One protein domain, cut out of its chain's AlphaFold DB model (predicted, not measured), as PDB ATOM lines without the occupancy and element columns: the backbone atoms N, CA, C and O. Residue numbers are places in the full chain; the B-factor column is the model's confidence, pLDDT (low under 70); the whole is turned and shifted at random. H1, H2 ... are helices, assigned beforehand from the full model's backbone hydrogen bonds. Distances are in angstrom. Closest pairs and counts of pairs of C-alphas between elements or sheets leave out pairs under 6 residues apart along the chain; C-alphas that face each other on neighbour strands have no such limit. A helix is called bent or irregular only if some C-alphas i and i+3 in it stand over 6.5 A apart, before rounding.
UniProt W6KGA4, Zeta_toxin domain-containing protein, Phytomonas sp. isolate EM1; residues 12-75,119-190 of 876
ATOM      1  N   VAL A  12      24.679 -68.464  85.702       86.81
ATOM      2  CA  VAL A  12      23.565 -69.223  86.287       86.81
ATOM      3  C   VAL A  12      22.517 -68.316  86.941       86.81
ATOM      4  O   VAL A  12      21.315 -68.494  86.739       86.81
ATOM      5  N   GLU A  13      22.963 -67.335  87.727       83.00
ATOM      6  CA  GLU A  13      22.075 -66.424  88.449       83.00
ATOM      7  C   GLU A  13      21.535 -65.332  87.517       83.00
ATOM      8  O   GLU A  13      20.351 -65.005  87.597       83.00
ATOM      9  N   PHE A  14      22.344 -64.851  86.565       85.94
ATOM     10  CA  PHE A  14      21.886 -63.961  85.496       85.94
ATOM     11  C   PHE A  14      20.787 -64.608  84.637       85.94
ATOM     12  O   PHE A  14      19.752 -63.983  84.411       85.94
ATOM     13  N   VAL A  15      20.960 -65.868  84.218       88.25
ATOM     14  CA  VAL A  15      19.950 -66.608  83.448       88.25
ATOM     15  C   VAL A  15      18.637 -66.665  84.215       88.25
ATOM     16  O   VAL A  15      17.605 -66.305  83.657       88.25
ATOM     17  N   LEU A  16      18.662 -67.046  85.497       86.75
ATOM     18  CA  LEU A  16      17.441 -67.125  86.304       86.75
ATOM     19  C   LEU A  16      16.761 -65.772  86.518       86.75
ATOM     20  O   LEU A  16      15.532 -65.715  86.510       86.75
ATOM     21  N   GLN A  17      17.532 -64.694  86.682       81.69
ATOM     22  CA  GLN A  17      16.988 -63.338  86.736       81.69
ATOM     23  C   GLN A  17      16.337 -62.945  85.402       81.69
ATOM     24  O   GLN A  17      15.245 -62.378  85.408       81.69
ATOM     25  N   ALA A  18      16.958 -63.282  84.269       85.00
ATOM     26  CA  ALA A  18      16.466 -62.949  82.933       85.00
ATOM     27  C   ALA A  18      15.214 -63.747  82.512       85.00
ATOM     28  O   ALA A  18      14.357 -63.201  81.823       85.00
ATOM     29  N   ILE A  19      15.067 -65.000  82.961       85.38
ATOM     30  CA  ILE A  19      13.847 -65.817  82.768       85.38
ATOM     31  C   ILE A  19      12.863 -65.723  83.958       85.38
ATOM     32  O   ILE A  19      11.965 -66.561  84.099       85.38
ATOM     33  N   ASP A  20      13.060 -64.729  84.838       81.62
ATOM     34  CA  ASP A  20      12.278 -64.414  86.049       81.62
ATOM     35  C   ASP A  20      12.035 -65.609  87.018       81.62
ATOM     36  O   ASP A  20      11.176 -65.557  87.909       81.62
ATOM     37  N   HIS A  21      12.802 -66.695  86.900       84.31
ATOM     38  CA  HIS A  21      12.580 -67.959  87.608       84.31
ATOM     39  C   HIS A  21      12.756 -67.812  89.140       84.31
ATOM     40  O   HIS A  21      13.826 -67.401  89.596       84.31
ATOM     41  N   PRO A  22      11.745 -68.142  89.976       82.06
ATOM     42  CA  PRO A  22      11.863 -68.037  91.433       82.06
ATOM     43  C   PRO A  22      12.843 -69.086  91.995       82.06
ATOM     44  O   PRO A  22      12.570 -70.278  91.881       82.06
ATOM     45  N   PRO A  23      13.944 -68.695  92.669       77.19
ATOM     46  CA  PRO A  23      15.077 -69.590  92.942       77.19
ATOM     47  C   PRO A  23      14.776 -70.791  93.855       77.19
ATOM     48  O   PRO A  23      15.582 -71.713  93.918       77.19
ATOM     49  N   HIS A  24      13.633 -70.798  94.546       81.25
ATOM     50  CA  HIS A  24      13.177 -71.918  95.371       81.25
ATOM     51  C   HIS A  24      12.517 -73.053  94.564       81.25
ATOM     52  O   HIS A  24      12.415 -74.170  95.065       81.25
ATOM     53  N   MET A  25      12.052 -72.813  93.333       86.81
ATOM     54  CA  MET A  25      11.329 -73.827  92.553       86.81
ATOM     55  C   MET A  25      12.271 -74.869  91.933       86.81
ATOM     56  O   MET A  25      13.370 -74.552  91.478       86.81
ATOM     57  N   PHE A  26      11.825 -76.123  91.827       88.31
ATOM     58  CA  PHE A  26      12.645 -77.203  91.267       88.31
ATOM     59  C   PHE A  26      12.975 -76.994  89.777       88.31
ATOM     60  O   PHE A  26      14.085 -77.287  89.338       88.31
ATOM     61  N   VAL A  27      12.058 -76.392  89.007       90.31
ATOM     62  CA  VAL A  27      12.317 -75.968  87.614       90.31
ATOM     63  C   VAL A  27      13.496 -74.992  87.510       90.31
ATOM     64  O   VAL A  27      14.255 -75.022  86.545       90.31
ATOM     65  N   SER A  28      13.703 -74.165  88.534       89.69
ATOM     66  CA  SER A  28      14.788 -73.188  88.612       89.69
ATOM     67  C   SER A  28      16.128 -73.845  88.942       89.69
ATOM     68  O   SER A  28      17.143 -73.471  88.361       89.69
ATOM     69  N   LYS A  29      16.127 -74.891  89.777       89.44
ATOM     70  CA  LYS A  29      17.299 -75.746  90.028       89.44
ATOM     71  C   LYS A  29      17.747 -76.481  88.758       89.44
ATOM     72  O   LYS A  29      18.925 -76.444  88.418       89.44
ATOM     73  N   LEU A  30      16.801 -77.056  88.007       91.75
ATOM     74  CA  LEU A  30      17.072 -77.671  86.701       91.75
ATOM     75  C   LEU A  30      17.631 -76.651  85.695       91.75
ATOM     76  O   LEU A  30      18.659 -76.912  85.069       91.75
ATOM     77  N   ALA A  31      17.007 -75.473  85.584       92.00
ATOM     78  CA  ALA A  31      17.475 -74.397  84.709       92.00
ATOM     79  C   ALA A  31      18.903 -73.940  85.057       92.00
ATOM     80  O   ALA A  31      19.698 -73.697  84.156       92.00
ATOM     81  N   ALA A  32      19.245 -73.879  86.348       90.25
ATOM     82  CA  ALA A  32      20.580 -73.527  86.824       90.25
ATOM     83  C   ALA A  32      21.651 -74.556  86.422       90.25
ATOM     84  O   ALA A  32      22.722 -74.177  85.946       90.25
ATOM     85  N   CYS A  33      21.357 -75.854  86.555       91.06
ATOM     86  CA  CYS A  33      22.247 -76.917  86.085       91.06
ATOM     87  C   CYS A  33      22.422 -76.893  84.559       91.06
ATOM     88  O   CYS A  33      23.540 -77.043  84.070       91.06
ATOM     89  N   CYS A  34      21.348 -76.649  83.803       91.44
ATOM     90  CA  CYS A  34      21.437 -76.503  82.349       91.44
ATOM     91  C   CYS A  34      22.261 -75.267  81.956       91.44
ATOM     92  O   CYS A  34      23.099 -75.354  81.068       91.44
ATOM     93  N   ALA A  35      22.067 -74.133  82.636       90.25
ATOM     94  CA  ALA A  35      22.793 -72.896  82.359       90.25
ATOM     95  C   ALA A  35      24.305 -73.034  82.592       90.25
ATOM     96  O   ALA A  35      25.081 -72.565  81.761       90.25
ATOM     97  N   VAL A  36      24.736 -73.699  83.677       87.38
ATOM     98  CA  VAL A  36      26.175 -73.892  83.922       87.38
ATOM     99  C   VAL A  36      26.793 -74.834  82.888       87.38
ATOM    100  O   VAL A  36      27.766 -74.453  82.248       87.38
ATOM    101  N   LEU A  37      26.171 -75.990  82.620       85.38
ATOM    102  CA  LEU A  37      26.679 -76.965  81.646       85.38
ATOM    103  C   LEU A  37      26.638 -76.443  80.202       85.38
ATOM    104  O   LEU A  37      27.484 -76.809  79.389       85.38
ATOM    105  N   PHE A  38      25.686 -75.568  79.869       84.69
ATOM    106  CA  PHE A  38      25.652 -74.873  78.580       84.69
ATOM    107  C   PHE A  38      26.824 -73.894  78.417       84.69
ATOM    108  O   PHE A  38      27.321 -73.723  77.303       84.69
ATOM    109  N   LEU A  39      27.268 -73.257  79.504       81.06
ATOM    110  CA  LEU A  39      28.385 -72.316  79.477       81.06
ATOM    111  C   LEU A  39      29.744 -73.029  79.476       81.06
ATOM    112  O   LEU A  39      30.586 -72.727  78.635       81.06
ATOM    113  N   THR A  40      29.958 -73.963  80.401       76.19
ATOM    114  CA  THR A  40      31.248 -74.650  80.586       76.19
ATOM    115  C   THR A  40      31.456 -75.817  79.621       76.19
ATOM    116  O   THR A  40      32.587 -76.247  79.417       76.19
ATOM    117  N   ARG A  41      30.374 -76.339  79.018       73.88
ATOM    118  CA  ARG A  41      30.356 -77.483  78.081       73.88
ATOM    119  C   ARG A  41      30.940 -78.789  78.650       73.88
ATOM    120  O   ARG A  41      31.178 -79.724  77.889       73.88
ATOM    121  N   SER A  42      31.119 -78.875  79.969       76.81
ATOM    122  CA  SER A  42      31.842 -79.955  80.659       76.81
ATOM    123  C   SER A  42      31.165 -81.327  80.585       76.81
ATOM    124  O   SER A  42      31.848 -82.348  80.591       76.81
ATOM    125  N   ASP A  43      29.831 -81.374  80.495       80.44
ATOM    126  CA  ASP A  43      29.064 -82.615  80.332       80.44
ATOM    127  C   ASP A  43      27.838 -82.410  79.414       80.44
ATOM    128  O   ASP A  43      26.748 -82.050  79.875       80.44
ATOM    129  N   PRO A  44      27.994 -82.625  78.092       79.06
ATOM    130  CA  PRO A  44      26.903 -82.455  77.133       79.06
ATOM    131  C   PRO A  44      25.789 -83.510  77.240       79.06
ATOM    132  O   PRO A  44      24.644 -83.223  76.879       79.06
ATOM    133  N   GLN A  45      26.092 -84.728  77.710       82.69
ATOM    134  CA  GLN A  45      25.083 -85.787  77.857       82.69
ATOM    135  C   GLN A  45      24.169 -85.474  79.051       82.69
ATOM    136  O   GLN A  45      22.942 -85.538  78.929       82.69
ATOM    137  N   LEU A  46      24.754 -85.037  80.172       86.81
ATOM    138  CA  LEU A  46      24.006 -84.533  81.317       86.81
ATOM    139  C   LEU A  46      23.233 -83.256  80.973       86.81
ATOM    140  O   LEU A  46      22.065 -83.164  81.343       86.81
ATOM    141  N   LEU A  47      23.819 -82.315  80.219       88.38
ATOM    142  CA  LEU A  47      23.106 -81.128  79.730       88.38
ATOM    143  C   LEU A  47      21.833 -81.524  78.969       88.38
ATOM    144  O   LEU A  47      20.748 -81.072  79.328       88.38
ATOM    145  N   ARG A  48      21.940 -82.417  77.974       86.25
ATOM    146  CA  ARG A  48      20.781 -82.886  77.196       86.25
ATOM    147  C   ARG A  48      19.724 -83.543  78.094       86.25
ATOM    148  O   ARG A  48      18.545 -83.209  77.993       86.25
ATOM    149  N   SER A  49      20.142 -84.422  79.007       89.81
ATOM    150  CA  SER A  49      19.259 -85.093  79.975       89.81
ATOM    151  C   SER A  49      18.515 -84.101  80.884       89.81
ATOM    152  O   SER A  49      17.291 -84.177  81.037       89.81
ATOM    153  N   LEU A  50      19.227 -83.118  81.444       91.94
ATOM    154  CA  LEU A  50      18.643 -82.099  82.315       91.94
ATOM    155  C   LEU A  50      17.756 -81.108  81.548       91.94
ATOM    156  O   LEU A  50      16.747 -80.678  82.103       91.94
ATOM    157  N   CYS A  51      18.047 -80.808  80.277       90.56
ATOM    158  CA  CYS A  51      17.175 -80.000  79.424       90.56
ATOM    159  C   CYS A  51      15.808 -80.667  79.192       90.56
ATOM    160  O   CYS A  51      14.785 -80.000  79.349       90.56
ATOM    161  N   TYR A  52      15.749 -81.975  78.908       90.06
ATOM    162  CA  TYR A  52      14.464 -82.684  78.795       90.06
ATOM    163  C   TYR A  52      13.697 -82.715  80.128       90.06
ATOM    164  O   TYR A  52      12.491 -82.458  80.154       90.06
ATOM    165  N   ARG A  53      14.390 -82.950  81.255       91.62
ATOM    166  CA  ARG A  53      13.780 -82.861  82.597       91.62
ATOM    167  C   ARG A  53      13.259 -81.452  82.896       91.62
ATOM    168  O   ARG A  53      12.179 -81.314  83.468       91.62
ATOM    169  N   TRP A  54      13.989 -80.411  82.488       92.94
ATOM    170  CA  TRP A  54      13.546 -79.022  82.592       92.94
ATOM    171  C   TRP A  54      12.288 -78.775  81.757       92.94
ATOM    172  O   TRP A  54      11.331 -78.231  82.299       92.94
ATOM    173  N   ALA A  55      12.238 -79.222  80.499       89.94
ATOM    174  CA  ALA A  55      11.080 -79.028  79.622       89.94
ATOM    175  C   ALA A  55       9.809 -79.683  80.198       89.94
ATOM    176  O   ALA A  55       8.776 -79.019  80.334       89.94
ATOM    177  N   ALA A  56       9.909 -80.943  80.637       88.25
ATOM    178  CA  ALA A  56       8.818 -81.658  81.302       88.25
ATOM    179  C   ALA A  56       8.358 -80.948  82.591       88.25
ATOM    180  O   ALA A  56       7.159 -80.775  82.834       88.25
ATOM    181  N   ARG A  57       9.306 -80.469  83.408       89.25
ATOM    182  CA  ARG A  57       8.998 -79.728  84.638       89.25
ATOM    183  C   ARG A  57       8.348 -78.370  84.357       89.25
ATOM    184  O   ARG A  57       7.391 -77.999  85.041       89.25
ATOM    185  N   PHE A  58       8.860 -77.636  83.374       89.62
ATOM    186  CA  PHE A  58       8.404 -76.305  82.986       89.62
ATOM    187  C   PHE A  58       6.959 -76.331  82.492       89.62
ATOM    188  O   PHE A  58       6.168 -75.495  82.924       89.62
ATOM    189  N   ALA A  59       6.585 -77.318  81.669       84.88
ATOM    190  CA  ALA A  59       5.207 -77.487  81.206       84.88
ATOM    191  C   ALA A  59       4.209 -77.567  82.381       84.88
ATOM    192  O   ALA A  59       3.182 -76.887  82.366       84.88
ATOM    193  N   ARG A  60       4.553 -78.313  83.443       84.44
ATOM    194  CA  ARG A  60       3.732 -78.444  84.660       84.44
ATOM    195  C   ARG A  60       3.738 -77.189  85.541       84.44
ATOM    196  O   ARG A  60       2.690 -76.782  86.038       84.44
ATOM    197  N   ASP A  61       4.896 -76.562  85.749       87.94
ATOM    198  CA  ASP A  61       5.023 -75.386  86.626       87.94
ATOM    199  C   ASP A  61       4.647 -74.052  85.951       87.94
ATOM    200  O   ASP A  61       4.562 -73.032  86.641       87.94
ATOM    201  N   ARG A  62       4.372 -74.032  84.638       85.81
ATOM    202  CA  ARG A  62       4.067 -72.828  83.841       85.81
ATOM    203  C   ARG A  62       3.067 -71.881  84.515       85.81
ATOM    204  O   ARG A  62       3.305 -70.676  84.564       85.81
ATOM    205  N   ALA A  63       1.980 -72.408  85.085       85.31
ATOM    206  CA  ALA A  63       0.976 -71.603  85.788       85.31
ATOM    207  C   ALA A  63       1.515 -70.963  87.088       85.31
ATOM    208  O   ALA A  63       1.254 -69.786  87.350       85.31
ATOM    209  N   LYS A  64       2.323 -71.696  87.874       85.81
ATOM    210  CA  LYS A  64       3.001 -71.156  89.070       85.81
ATOM    211  C   LYS A  64       3.979 -70.043  88.689       85.81
ATOM    212  O   LYS A  64       3.998 -69.004  89.345       85.81
ATOM    213  N   LEU A  65       4.769 -70.257  87.631       85.62
ATOM    214  CA  LEU A  65       5.760 -69.301  87.125       85.62
ATOM    215  C   LEU A  65       5.091 -67.996  86.676       85.62
ATOM    216  O   LEU A  65       5.465 -66.926  87.149       85.62
ATOM    217  N   ILE A  66       4.041 -68.083  85.854       85.06
ATOM    218  CA  ILE A  66       3.249 -66.925  85.410       85.06
ATOM    219  C   ILE A  66       2.650 -66.174  86.615       85.06
ATOM    220  O   ILE A  66       2.791 -64.956  86.722       85.06
ATOM    221  N   SER A  67       2.076 -66.892  87.587       84.75
ATOM    222  CA  SER A  67       1.573 -66.301  88.837       84.75
ATOM    223  C   SER A  67       2.668 -65.617  89.675       84.75
ATOM    224  O   SER A  67       2.397 -64.625  90.355       84.75
ATOM    225  N   ALA A  68       3.902 -66.128  89.666       80.75
ATOM    226  CA  ALA A  68       5.032 -65.515  90.364       80.75
ATOM    227  C   ALA A  68       5.535 -64.243  89.654       80.75
ATOM    228  O   ALA A  68       5.912 -63.286  90.334       80.75
ATOM    229  N   ILE A  69       5.489 -64.217  88.317       80.31
ATOM    230  CA  ILE A  69       5.827 -63.059  87.477       80.31
ATOM    231  C   ILE A  69       4.821 -61.922  87.696       80.31
ATOM    232  O   ILE A  69       5.238 -60.822  88.058       80.31
ATOM    233  N   TYR A  70       3.509 -62.177  87.591       83.19
ATOM    234  CA  TYR A  70       2.485 -61.149  87.847       83.19
ATOM    235  C   TYR A  70       2.608 -60.563  89.261       83.19
ATOM    236  O   TYR A  70       2.779 -59.353  89.416       83.19
ATOM    237  N   ARG A  71       2.722 -61.419  90.287       80.44
ATOM    238  CA  ARG A  71       2.976 -60.980  91.672       80.44
ATOM    239  C   ARG A  71       4.324 -60.282  91.875       80.44
ATOM    240  O   ARG A  71       4.559 -59.741  92.954       80.44
ATOM    241  N   ARG A  72       5.263 -60.313  90.923       73.88
ATOM    242  CA  ARG A  72       6.503 -59.507  90.946       73.88
ATOM    243  C   ARG A  72       6.305 -58.165  90.232       73.88
ATOM    244  O   ARG A  72       6.836 -57.167  90.715       73.88
ATOM    245  N   ALA A  73       5.524 -58.123  89.150       75.00
ATOM    246  CA  ALA A  73       5.151 -56.897  88.442       75.00
ATOM    247  C   ALA A  73       4.287 -55.965  89.317       75.00
ATOM    248  O   ALA A  73       4.633 -54.796  89.482       75.00
ATOM    249  N   GLU A  74       3.257 -56.505  89.979       77.81
ATOM    250  CA  GLU A  74       2.414 -55.795  90.959       77.81
ATOM    251  C   GLU A  74       3.256 -55.100  92.042       77.81
ATOM    252  O   GLU A  74       3.151 -53.893  92.254       77.81
ATOM    253  N   ARG A  75       4.174 -55.844  92.677       73.50
ATOM    254  CA  ARG A  75       5.095 -55.326  93.709       73.50
ATOM    255  C   ARG A  75       6.123 -54.313  93.191       73.50
ATOM    256  O   ARG A  75       6.784 -53.673  94.002       73.50
ATOM    257  N   ASN A 119       5.364 -80.747  72.656       79.94
ATOM    258  CA  ASN A 119       6.621 -81.248  72.087       79.94
ATOM    259  C   ASN A 119       7.825 -80.901  72.997       79.94
ATOM    260  O   ASN A 119       8.165 -79.720  73.131       79.94
ATOM    261  N   PRO A 120       8.495 -81.891  73.626       80.56
ATOM    262  CA  PRO A 120       9.649 -81.630  74.478       80.56
ATOM    263  C   PRO A 120      10.889 -81.185  73.690       80.56
ATOM    264  O   PRO A 120      11.673 -80.410  74.232       80.56
ATOM    265  N   ASP A 121      11.064 -81.618  72.435       79.69
ATOM    266  CA  ASP A 121      12.223 -81.237  71.621       79.69
ATOM    267  C   ASP A 121      12.178 -79.743  71.274       79.69
ATOM    268  O   ASP A 121      13.138 -79.028  71.549       79.69
ATOM    269  N   GLU A 122      11.036 -79.231  70.798       80.00
ATOM    270  CA  GLU A 122      10.826 -77.790  70.554       80.00
ATOM    271  C   GLU A 122      11.067 -76.939  71.813       80.00
ATOM    272  O   GLU A 122      11.653 -75.857  71.738       80.00
ATOM    273  N   MET A 123      10.649 -77.432  72.984       82.75
ATOM    274  CA  MET A 123      10.856 -76.756  74.268       82.75
ATOM    275  C   MET A 123      12.328 -76.737  74.703       82.75
ATOM    276  O   MET A 123      12.781 -75.730  75.255       82.75
ATOM    277  N   VAL A 124      13.079 -77.814  74.453       84.25
ATOM    278  CA  VAL A 124      14.533 -77.865  74.676       84.25
ATOM    279  C   VAL A 124      15.252 -76.923  73.716       84.25
ATOM    280  O   VAL A 124      16.078 -76.123  74.156       84.25
ATOM    281  N   ASP A 125      14.895 -76.946  72.435       77.19
ATOM    282  CA  ASP A 125      15.496 -76.105  71.401       77.19
ATOM    283  C   ASP A 125      15.267 -74.611  71.684       77.19
ATOM    284  O   ASP A 125      16.194 -73.802  71.633       77.19
ATOM    285  N   TYR A 126      14.046 -74.240  72.082       82.56
ATOM    286  CA  TYR A 126      13.705 -72.881  72.505       82.56
ATOM    287  C   TYR A 126      14.499 -72.435  73.745       82.56
ATOM    288  O   TYR A 126      15.008 -71.312  73.786       82.56
ATOM    289  N   PHE A 127      14.674 -73.313  74.736       85.00
ATOM    290  CA  PHE A 127      15.458 -73.006  75.934       85.00
ATOM    291  C   PHE A 127      16.960 -72.879  75.643       85.00
ATOM    292  O   PHE A 127      17.594 -71.947  76.135       85.00
ATOM    293  N   LEU A 128      17.528 -73.734  74.787       82.12
ATOM    294  CA  LEU A 128      18.921 -73.622  74.342       82.12
ATOM    295  C   LEU A 128      19.157 -72.342  73.524       82.12
ATOM    296  O   LEU A 128      20.183 -71.683  73.705       82.12
ATOM    297  N   ARG A 129      18.191 -71.918  72.696       77.62
ATOM    298  CA  ARG A 129      18.226 -70.613  72.009       77.62
ATOM    299  C   ARG A 129      18.220 -69.451  73.010       77.62
ATOM    300  O   ARG A 129      19.037 -68.543  72.866       77.62
ATOM    301  N   ILE A 130      17.388 -69.504  74.059       83.94
ATOM    302  CA  ILE A 130      17.411 -68.522  75.162       83.94
ATOM    303  C   ILE A 130      18.780 -68.507  75.855       83.94
ATOM    304  O   ILE A 130      19.361 -67.435  76.004       83.94
ATOM    305  N   LEU A 131      19.323 -69.665  76.249       82.38
ATOM    306  CA  LEU A 131      20.636 -69.750  76.901       82.38
ATOM    307  C   LEU A 131      21.753 -69.178  76.015       82.38
ATOM    308  O   LEU A 131      22.609 -68.452  76.515       82.38
ATOM    309  N   ASN A 132      21.705 -69.414  74.701       80.06
ATOM    310  CA  ASN A 132      22.648 -68.838  73.744       80.06
ATOM    311  C   ASN A 132      22.529 -67.305  73.644       80.06
ATOM    312  O   ASN A 132      23.538 -66.602  73.722       80.06
ATOM    313  N   SER A 133      21.310 -66.766  73.529       79.19
ATOM    314  CA  SER A 133      21.075 -65.313  73.533       79.19
ATOM    315  C   SER A 133      21.492 -64.657  74.851       79.19
ATOM    316  O   SER A 133      22.070 -63.570  74.842       79.19
ATOM    317  N   LEU A 134      21.255 -65.316  75.987       83.44
ATOM    318  CA  LEU A 134      21.681 -64.824  77.293       83.44
ATOM    319  C   LEU A 134      23.202 -64.888  77.450       83.44
ATOM    320  O   LEU A 134      23.774 -63.919  77.932       83.44
ATOM    321  N   ALA A 135      23.875 -65.950  76.996       81.50
ATOM    322  CA  ALA A 135      25.338 -66.030  77.007       81.50
ATOM    323  C   ALA A 135      25.966 -64.929  76.138       81.50
ATOM    324  O   ALA A 135      26.877 -64.231  76.580       81.50
ATOM    325  N   TYR A 136      25.425 -64.707  74.937       79.56
ATOM    326  CA  TYR A 136      25.828 -63.612  74.054       79.56
ATOM    327  C   TYR A 136      25.717 -62.247  74.752       79.56
ATOM    328  O   TYR A 136      26.676 -61.475  74.742       79.56
ATOM    329  N   ILE A 137      24.583 -61.948  75.400       81.94
ATOM    330  CA  ILE A 137      24.372 -60.679  76.120       81.94
ATOM    331  C   ILE A 137      25.311 -60.575  77.329       81.94
ATOM    332  O   ILE A 137      25.971 -59.555  77.506       81.94
ATOM    333  N   TYR A 138      25.419 -61.642  78.120       83.25
ATOM    334  CA  TYR A 138      26.279 -61.731  79.300       83.25
ATOM    335  C   TYR A 138      27.741 -61.406  78.977       83.25
ATOM    336  O   TYR A 138      28.346 -60.581  79.659       83.25
ATOM    337  N   PHE A 139      28.281 -61.957  77.885       82.25
ATOM    338  CA  PHE A 139      29.632 -61.633  77.429       82.25
ATOM    339  C   PHE A 139      29.744 -60.276  76.722       82.25
ATOM    340  O   PHE A 139      30.775 -59.629  76.858       82.25
ATOM    341  N   SER A 140      28.706 -59.798  76.022       81.81
ATOM    342  CA  SER A 140      28.723 -58.477  75.361       81.81
ATOM    343  C   SER A 140      28.954 -57.322  76.343       81.81
ATOM    344  O   SER A 140      29.624 -56.346  76.012       81.81
ATOM    345  N   TRP A 141      28.415 -57.429  77.556       82.56
ATOM    346  CA  TRP A 141      28.555 -56.411  78.604       82.56
ATOM    347  C   TRP A 141      29.824 -56.545  79.457       82.56
ATOM    348  O   TRP A 141      30.140 -55.618  80.192       82.56
ATOM    349  N   ASN A 142      30.536 -57.673  79.370       75.88
ATOM    350  CA  ASN A 142      31.591 -58.051  80.318       75.88
ATOM    351  C   ASN A 142      32.795 -58.706  79.621       75.88
ATOM    352  O   ASN A 142      33.363 -59.690  80.105       75.88
ATOM    353  N   TRP A 143      33.145 -58.238  78.421       81.56
ATOM    354  CA  TRP A 143      34.148 -58.926  77.612       81.56
ATOM    355  C   TRP A 143      35.581 -58.726  78.129       81.56
ATOM    356  O   TRP A 143      36.434 -59.586  77.915       81.56
ATOM    357  N   ASP A 144      35.845 -57.645  78.867       72.50
ATOM    358  CA  ASP A 144      37.149 -57.330  79.458       72.50
ATOM    359  C   ASP A 144      37.541 -58.322  80.564       72.50
ATOM    360  O   ASP A 144      38.656 -58.842  80.594       72.50
ATOM    361  N   CYS A 145      36.577 -58.664  81.411       72.06
ATOM    362  CA  CYS A 145      36.677 -59.630  82.493       72.06
ATOM    363  C   CYS A 145      36.211 -61.041  82.086       72.06
ATOM    364  O   CYS A 145      36.077 -61.910  82.946       72.06
ATOM    365  N   ALA A 146      36.045 -61.334  80.788       71.75
ATOM    366  CA  ALA A 146      35.562 -62.634  80.299       71.75
ATOM    367  C   ALA A 146      36.369 -63.845  80.820       71.75
ATOM    368  O   ALA A 146      35.801 -64.914  81.029       71.75
ATOM    369  N   GLN A 147      37.677 -63.691  81.066       67.94
ATOM    370  CA  GLN A 147      38.511 -64.744  81.672       67.94
ATOM    371  C   GLN A 147      38.149 -64.992  83.143       67.94
ATOM    372  O   GLN A 147      38.009 -66.138  83.561       67.94
ATOM    373  N   TYR A 148      37.948 -63.914  83.905       70.62
ATOM    374  CA  TYR A 148      37.488 -63.985  85.289       70.62
ATOM    375  C   TYR A 148      36.077 -64.590  85.375       70.62
ATOM    376  O   TYR A 148      35.807 -65.430  86.231       70.62
ATOM    377  N   ILE A 149      35.202 -64.219  84.435       74.25
ATOM    378  CA  ILE A 149      33.849 -64.761  84.309       74.25
ATOM    379  C   ILE A 149      33.849 -66.270  84.043       74.25
ATOM    380  O   ILE A 149      33.043 -66.975  84.646       74.25
ATOM    381  N   VAL A 150      34.741 -66.791  83.193       72.94
ATOM    382  CA  VAL A 150      34.886 -68.249  83.025       72.94
ATOM    383  C   VAL A 150      35.272 -68.894  84.358       72.94
ATOM    384  O   VAL A 150      34.529 -69.745  84.843       72.94
ATOM    385  N   GLN A 151      36.333 -68.402  85.007       73.06
ATOM    386  CA  GLN A 151      36.829 -68.950  86.273       73.06
ATOM    387  C   GLN A 151      35.747 -69.007  87.367       73.06
ATOM    388  O   GLN A 151      35.570 -70.041  88.006       73.06
ATOM    389  N   ILE A 152      34.982 -67.929  87.590       74.12
ATOM    390  CA  ILE A 152      33.919 -67.969  88.609       74.12
ATOM    391  C   ILE A 152      32.780 -68.918  88.220       74.12
ATOM    392  O   ILE A 152      32.211 -69.561  89.099       74.12
ATOM    393  N   ASN A 153      32.441 -69.061  86.936       79.25
ATOM    394  CA  ASN A 153      31.403 -70.011  86.532       79.25
ATOM    395  C   ASN A 153      31.872 -71.478  86.647       79.25
ATOM    396  O   ASN A 153      31.049 -72.331  86.971       79.25
ATOM    397  N   GLU A 154      33.171 -71.764  86.508       77.31
ATOM    398  CA  GLU A 154      33.777 -73.063  86.850       77.31
ATOM    399  C   GLU A 154      33.703 -73.340  88.367       77.31
ATOM    400  O   GLU A 154      33.232 -74.403  88.780       77.31
ATOM    401  N   GLU A 155      34.063 -72.368  89.219       78.56
ATOM    402  CA  GLU A 155      33.919 -72.489  90.684       78.56
ATOM    403  C   GLU A 155      32.448 -72.717  91.101       78.56
ATOM    404  O   GLU A 155      32.157 -73.513  92.002       78.56
ATOM    405  N   TYR A 156      31.496 -72.076  90.411       79.69
ATOM    406  CA  TYR A 156      30.063 -72.324  90.601       79.69
ATOM    407  C   TYR A 156      29.608 -73.685  90.053       79.69
ATOM    408  O   TYR A 156      28.719 -74.287  90.655       79.69
ATOM    409  N   GLU A 157      30.196 -74.216  88.975       83.25
ATOM    410  CA  GLU A 157      29.892 -75.575  88.512       83.25
ATOM    411  C   GLU A 157      30.285 -76.612  89.565       83.25
ATOM    412  O   GLU A 157      29.466 -77.460  89.916       83.25
ATOM    413  N   ILE A 158      31.495 -76.512  90.124       79.75
ATOM    414  CA  ILE A 158      31.972 -77.405  91.190       79.75
ATOM    415  C   ILE A 158      31.008 -77.350  92.386       79.75
ATOM    416  O   ILE A 158      30.538 -78.386  92.869       79.75
ATOM    417  N   ALA A 159      30.616 -76.146  92.815       79.12
ATOM    418  CA  ALA A 159      29.625 -75.972  93.874       79.12
ATOM    419  C   ALA A 159      28.264 -76.614  93.533       79.12
ATOM    420  O   ALA A 159      27.660 -77.264  94.391       79.12
ATOM    421  N   LEU A 160      27.776 -76.473  92.295       83.25
ATOM    422  CA  LEU A 160      26.519 -77.073  91.836       83.25
ATOM    423  C   LEU A 160      26.605 -78.604  91.733       83.25
ATOM    424  O   LEU A 160      25.645 -79.274  92.131       83.25
ATOM    425  N   ARG A 161      27.741 -79.164  91.290       85.25
ATOM    426  CA  ARG A 161      28.006 -80.615  91.240       85.25
ATOM    427  C   ARG A 161      27.922 -81.271  92.615       85.25
ATOM    428  O   ARG A 161      27.383 -82.367  92.729       85.25
ATOM    429  N   HIS A 162      28.368 -80.584  93.666       80.56
ATOM    430  CA  HIS A 162      28.281 -81.083  95.043       80.56
ATOM    431  C   HIS A 162      26.936 -80.817  95.747       80.56
ATOM    432  O   HIS A 162      26.739 -81.319  96.852       80.56
ATOM    433  N   THR A 163      26.014 -80.034  95.167       81.00
ATOM    434  CA  THR A 163      24.805 -79.573  95.890       81.00
ATOM    435  C   THR A 163      23.484 -79.760  95.144       81.00
ATOM    436  O   THR A 163      22.562 -80.340  95.708       81.00
ATOM    437  N   ILE A 164      23.361 -79.288  93.899       83.12
ATOM    438  CA  ILE A 164      22.098 -79.325  93.138       83.12
ATOM    439  C   ILE A 164      22.065 -80.493  92.150       83.12
ATOM    440  O   ILE A 164      21.015 -81.117  91.986       83.12
ATOM    441  N   PHE A 165      23.196 -80.829  91.521       85.44
ATOM    442  CA  PHE A 165      23.262 -81.913  90.536       85.44
ATOM    443  C   PHE A 165      22.767 -83.257  91.101       85.44
ATOM    444  O   PHE A 165      21.937 -83.872  90.433       85.44
ATOM    445  N   PRO A 166      23.149 -83.705  92.320       87.56
ATOM    446  CA  PRO A 166      22.668 -84.979  92.853       87.56
ATOM    447  C   PRO A 166      21.142 -85.005  93.000       87.56
ATOM    448  O   PRO A 166      20.518 -86.014  92.693       87.56
ATOM    449  N   MET A 167      20.528 -83.874  93.376       84.25
ATOM    450  CA  MET A 167      19.068 -83.736  93.441       84.25
ATOM    451  C   MET A 167      18.436 -83.795  92.042       84.25
ATOM    452  O   MET A 167      17.495 -84.548  91.819       84.25
ATOM    453  N   CYS A 168      18.964 -83.034  91.079       87.25
ATOM    454  CA  CYS A 168      18.415 -82.973  89.719       87.25
ATOM    455  C   CYS A 168      18.595 -84.275  88.917       87.25
ATOM    456  O   CYS A 168      17.819 -84.534  87.997       87.25
ATOM    457  N   ILE A 169      19.601 -85.086  89.262       87.25
ATOM    458  CA  ILE A 169      19.887 -86.391  88.650       87.25
ATOM    459  C   ILE A 169      19.066 -87.504  89.315       87.25
ATOM    460  O   ILE A 169      18.443 -88.298  88.607       87.25
ATOM    461  N   ALA A 170      19.024 -87.561  90.651       84.69
ATOM    462  CA  ALA A 170      18.326 -88.627  91.371       84.69
ATOM    463  C   ALA A 170      16.797 -88.462  91.374       84.69
ATOM    464  O   ALA A 170      16.080 -89.458  91.350       84.69
ATOM    465  N   THR A 171      16.283 -87.229  91.395       80.81
ATOM    466  CA  THR A 171      14.837 -86.966  91.403       80.81
ATOM    467  C   THR A 171      14.298 -86.808  89.980       80.81
ATOM    468  O   THR A 171      14.864 -86.068  89.171       80.81
ATOM    469  N   ALA A 172      13.187 -87.482  89.675       79.12
ATOM    470  CA  ALA A 172      12.457 -87.298  88.424       79.12
ATOM    471  C   ALA A 172      11.846 -85.879  88.338       79.12
ATOM    472  O   ALA A 172      11.695 -85.182  89.347       79.12
ATOM    473  N   ALA A 173      11.499 -85.408  87.137       75.12
ATOM    474  CA  ALA A 173      10.978 -84.045  86.952       75.12
ATOM    475  C   ALA A 173       9.627 -83.853  87.679       75.12
ATOM    476  O   ALA A 173       9.347 -82.813  88.290       75.12
ATOM    477  N   GLU A 174       8.819 -84.904  87.646       74.56
ATOM    478  CA  GLU A 174       7.548 -85.105  88.318       74.56
ATOM    479  C   GLU A 174       7.663 -85.099  89.855       74.56
ATOM    480  O   GLU A 174       6.819 -84.479  90.506       74.56
ATOM    481  N   ASP A 175       8.738 -85.641  90.430       79.25
ATOM    482  CA  ASP A 175       8.898 -85.800  91.888       79.25
ATOM    483  C   ASP A 175       9.647 -84.643  92.573       79.25
ATOM    484  O   ASP A 175       9.715 -84.569  93.800       79.25
ATOM    485  N   GLY A 176      10.213 -83.713  91.797       76.50
ATOM    486  CA  GLY A 176      10.969 -82.579  92.333       76.50
ATOM    487  C   GLY A 176      10.182 -81.722  93.336       76.50
ATOM    488  O   GLY A 176       9.048 -81.314  93.071       76.50
ATOM    489  N   VAL A 177      10.800 -81.372  94.463       78.50
ATOM    490  CA  VAL A 177      10.173 -80.547  95.511       78.50
ATOM    491  C   VAL A 177      10.656 -79.094  95.422       78.50
ATOM    492  O   VAL A 177      11.850 -78.830  95.247       78.50
ATOM    493  N   ASP A 178       9.712 -78.156  95.530       80.94
ATOM    494  CA  ASP A 178       9.972 -76.714  95.608       80.94
ATOM    495  C   ASP A 178      10.333 -76.335  97.068       80.94
ATOM    496  O   ASP A 178       9.659 -76.769  98.003       80.94
ATOM    497  N   ASP A 179      11.384 -75.536  97.283       75.44
ATOM    498  CA  ASP A 179      11.832 -75.109  98.622       75.44
ATOM    499  C   ASP A 179      10.895 -74.053  99.246       75.44
ATOM    500  O   ASP A 179      10.074 -73.426  98.569       75.44
ATOM    501  N   GLU A 180      11.069 -73.765 100.545       72.50
ATOM    502  CA  GLU A 180      10.395 -72.628 101.185       72.50
ATOM    503  C   GLU A 180      10.659 -71.306 100.418       72.50
ATOM    504  O   GLU A 180      11.826 -70.944 100.216       72.50
ATOM    505  N   PRO A 181       9.622 -70.489 100.122       65.81
ATOM    506  CA  PRO A 181       9.762 -69.202  99.421       65.81
ATOM    507  C   PRO A 181      10.656 -68.146 100.096       65.81
ATOM    508  O   PRO A 181      10.836 -67.057  99.554       65.81
ATOM    509  N   LYS A 182      11.201 -68.442 101.284       57.53
ATOM    510  CA  LYS A 182      12.167 -67.612 102.017       57.53
ATOM    511  C   LYS A 182      13.615 -67.801 101.536       57.53
ATOM    512  O   LYS A 182      14.486 -67.063 101.991       57.53
ATOM    513  N   SER A 183      13.901 -68.768 100.654       52.56
ATOM    514  CA  SER A 183      15.224 -68.865 100.024       52.56
ATOM    515  C   SER A 183      15.372 -67.799  98.936       52.56
ATOM    516  O   SER A 183      14.836 -67.936  97.838       52.56
ATOM    517  N   CYS A 184      16.117 -66.732  99.234       48.28
ATOM    518  CA  CYS A 184      16.445 -65.681  98.263       48.28
ATOM    519  C   CYS A 184      17.459 -66.127  97.192       48.28
ATOM    520  O   CYS A 184      17.695 -65.385  96.246       48.28
ATOM    521  N   PHE A 185      18.059 -67.310  97.343       55.28
ATOM    522  CA  PHE A 185      19.128 -67.824  96.488       55.28
ATOM    523  C   PHE A 185      18.807 -69.236  96.000       55.28
ATOM    524  O   PHE A 185      18.100 -69.990  96.671       55.28
ATOM    525  N   LEU A 186      19.387 -69.591  94.851       54.16
ATOM    526  CA  LEU A 186      19.270 -70.900  94.190       54.16
ATOM    527  C   LEU A 186      19.723 -72.089  95.045       54.16
ATOM    528  O   LEU A 186      19.342 -73.231  94.805       54.16
ATOM    529  N   LEU A 187      20.603 -71.808  96.003       48.59
ATOM    530  CA  LEU A 187      21.276 -72.792  96.833       48.59
ATOM    531  C   LEU A 187      20.757 -72.705  98.270       48.59
ATOM    532  O   LEU A 187      20.720 -71.593  98.814       48.59
ATOM    533  N   PRO A 188      20.447 -73.845  98.919       39.03
ATOM    534  CA  PRO A 188      19.990 -73.883 100.303       39.03
ATOM    535  C   PRO A 188      20.871 -73.093 101.279       39.03
ATOM    536  O   PRO A 188      22.072 -72.881 101.076       39.03
ATOM    537  N   SER A 189      20.265 -72.674 102.391       39.78
ATOM    538  CA  SER A 189      20.907 -71.865 103.433       39.78
ATOM    539  C   SER A 189      21.894 -72.658 104.309       39.78
ATOM    540  O   SER A 189      21.734 -72.711 105.528       39.78
ATOM    541  N   CYS A 190      22.957 -73.211 103.718       35.81
ATOM    542  CA  CYS A 190      24.101 -73.785 104.443       35.81
ATOM    543  C   CYS A 190      24.742 -72.787 105.437       35.81
ATOM    544  O   CYS A 190      25.307 -73.182 106.452       35.81
TER     545      CYS A 190
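This is residues 12 to 75 and 119 to 190 of the 876 residues of the protein "Zeta_toxin domain-containing protein" of Phytomonas sp. isolate EM1 (UniProt W6KGA4). Helices cross round H2 in the middle, with H1, H3a and H5 packed on it and H4 packed on H1 and H3a, while H3b turns off, touching no helix. The 136 printed residues have six named helices, H1 to H6 in order, and no named strand: all helix. The whole is compact, radius of gyration of the C-alphas 14.5 A, spans 39 by 36 by 36 A.

Find C-alpha 12 at (23.565, -69.223, 86.287), where H1, residues 12 to 18, begins. H2 is 26 to 40, 21.6 A. H3, 44 to 74, one helix by its hydrogen bonds, is bent, C-alphas 60 and 63 lying 7.5 A apart: H3a is 44 to 60, H3b 63 to 74. H4 is 120 to 140, 30.0 A; H5 is 146 to 161; H6, 165 to 170, ends at (18.326, -88.627, 91.371).

Start at H2, the hub; its hairpin with H3a has closest C-alphas 34 and 47, 5.6 A. H6 only just touches H2, with 3 pairs within 8 A, closest C-alphas 30 and 168, 6.2 A. Every O i to N i+4 pair is within hydrogen-bond range except in H3a, 12 of 13.

Residues 76 to 118 are cut, a 33.8 A gap between C-alphas 75 and 119. Residues 147 and 181 to 190 have pLDDT under 70.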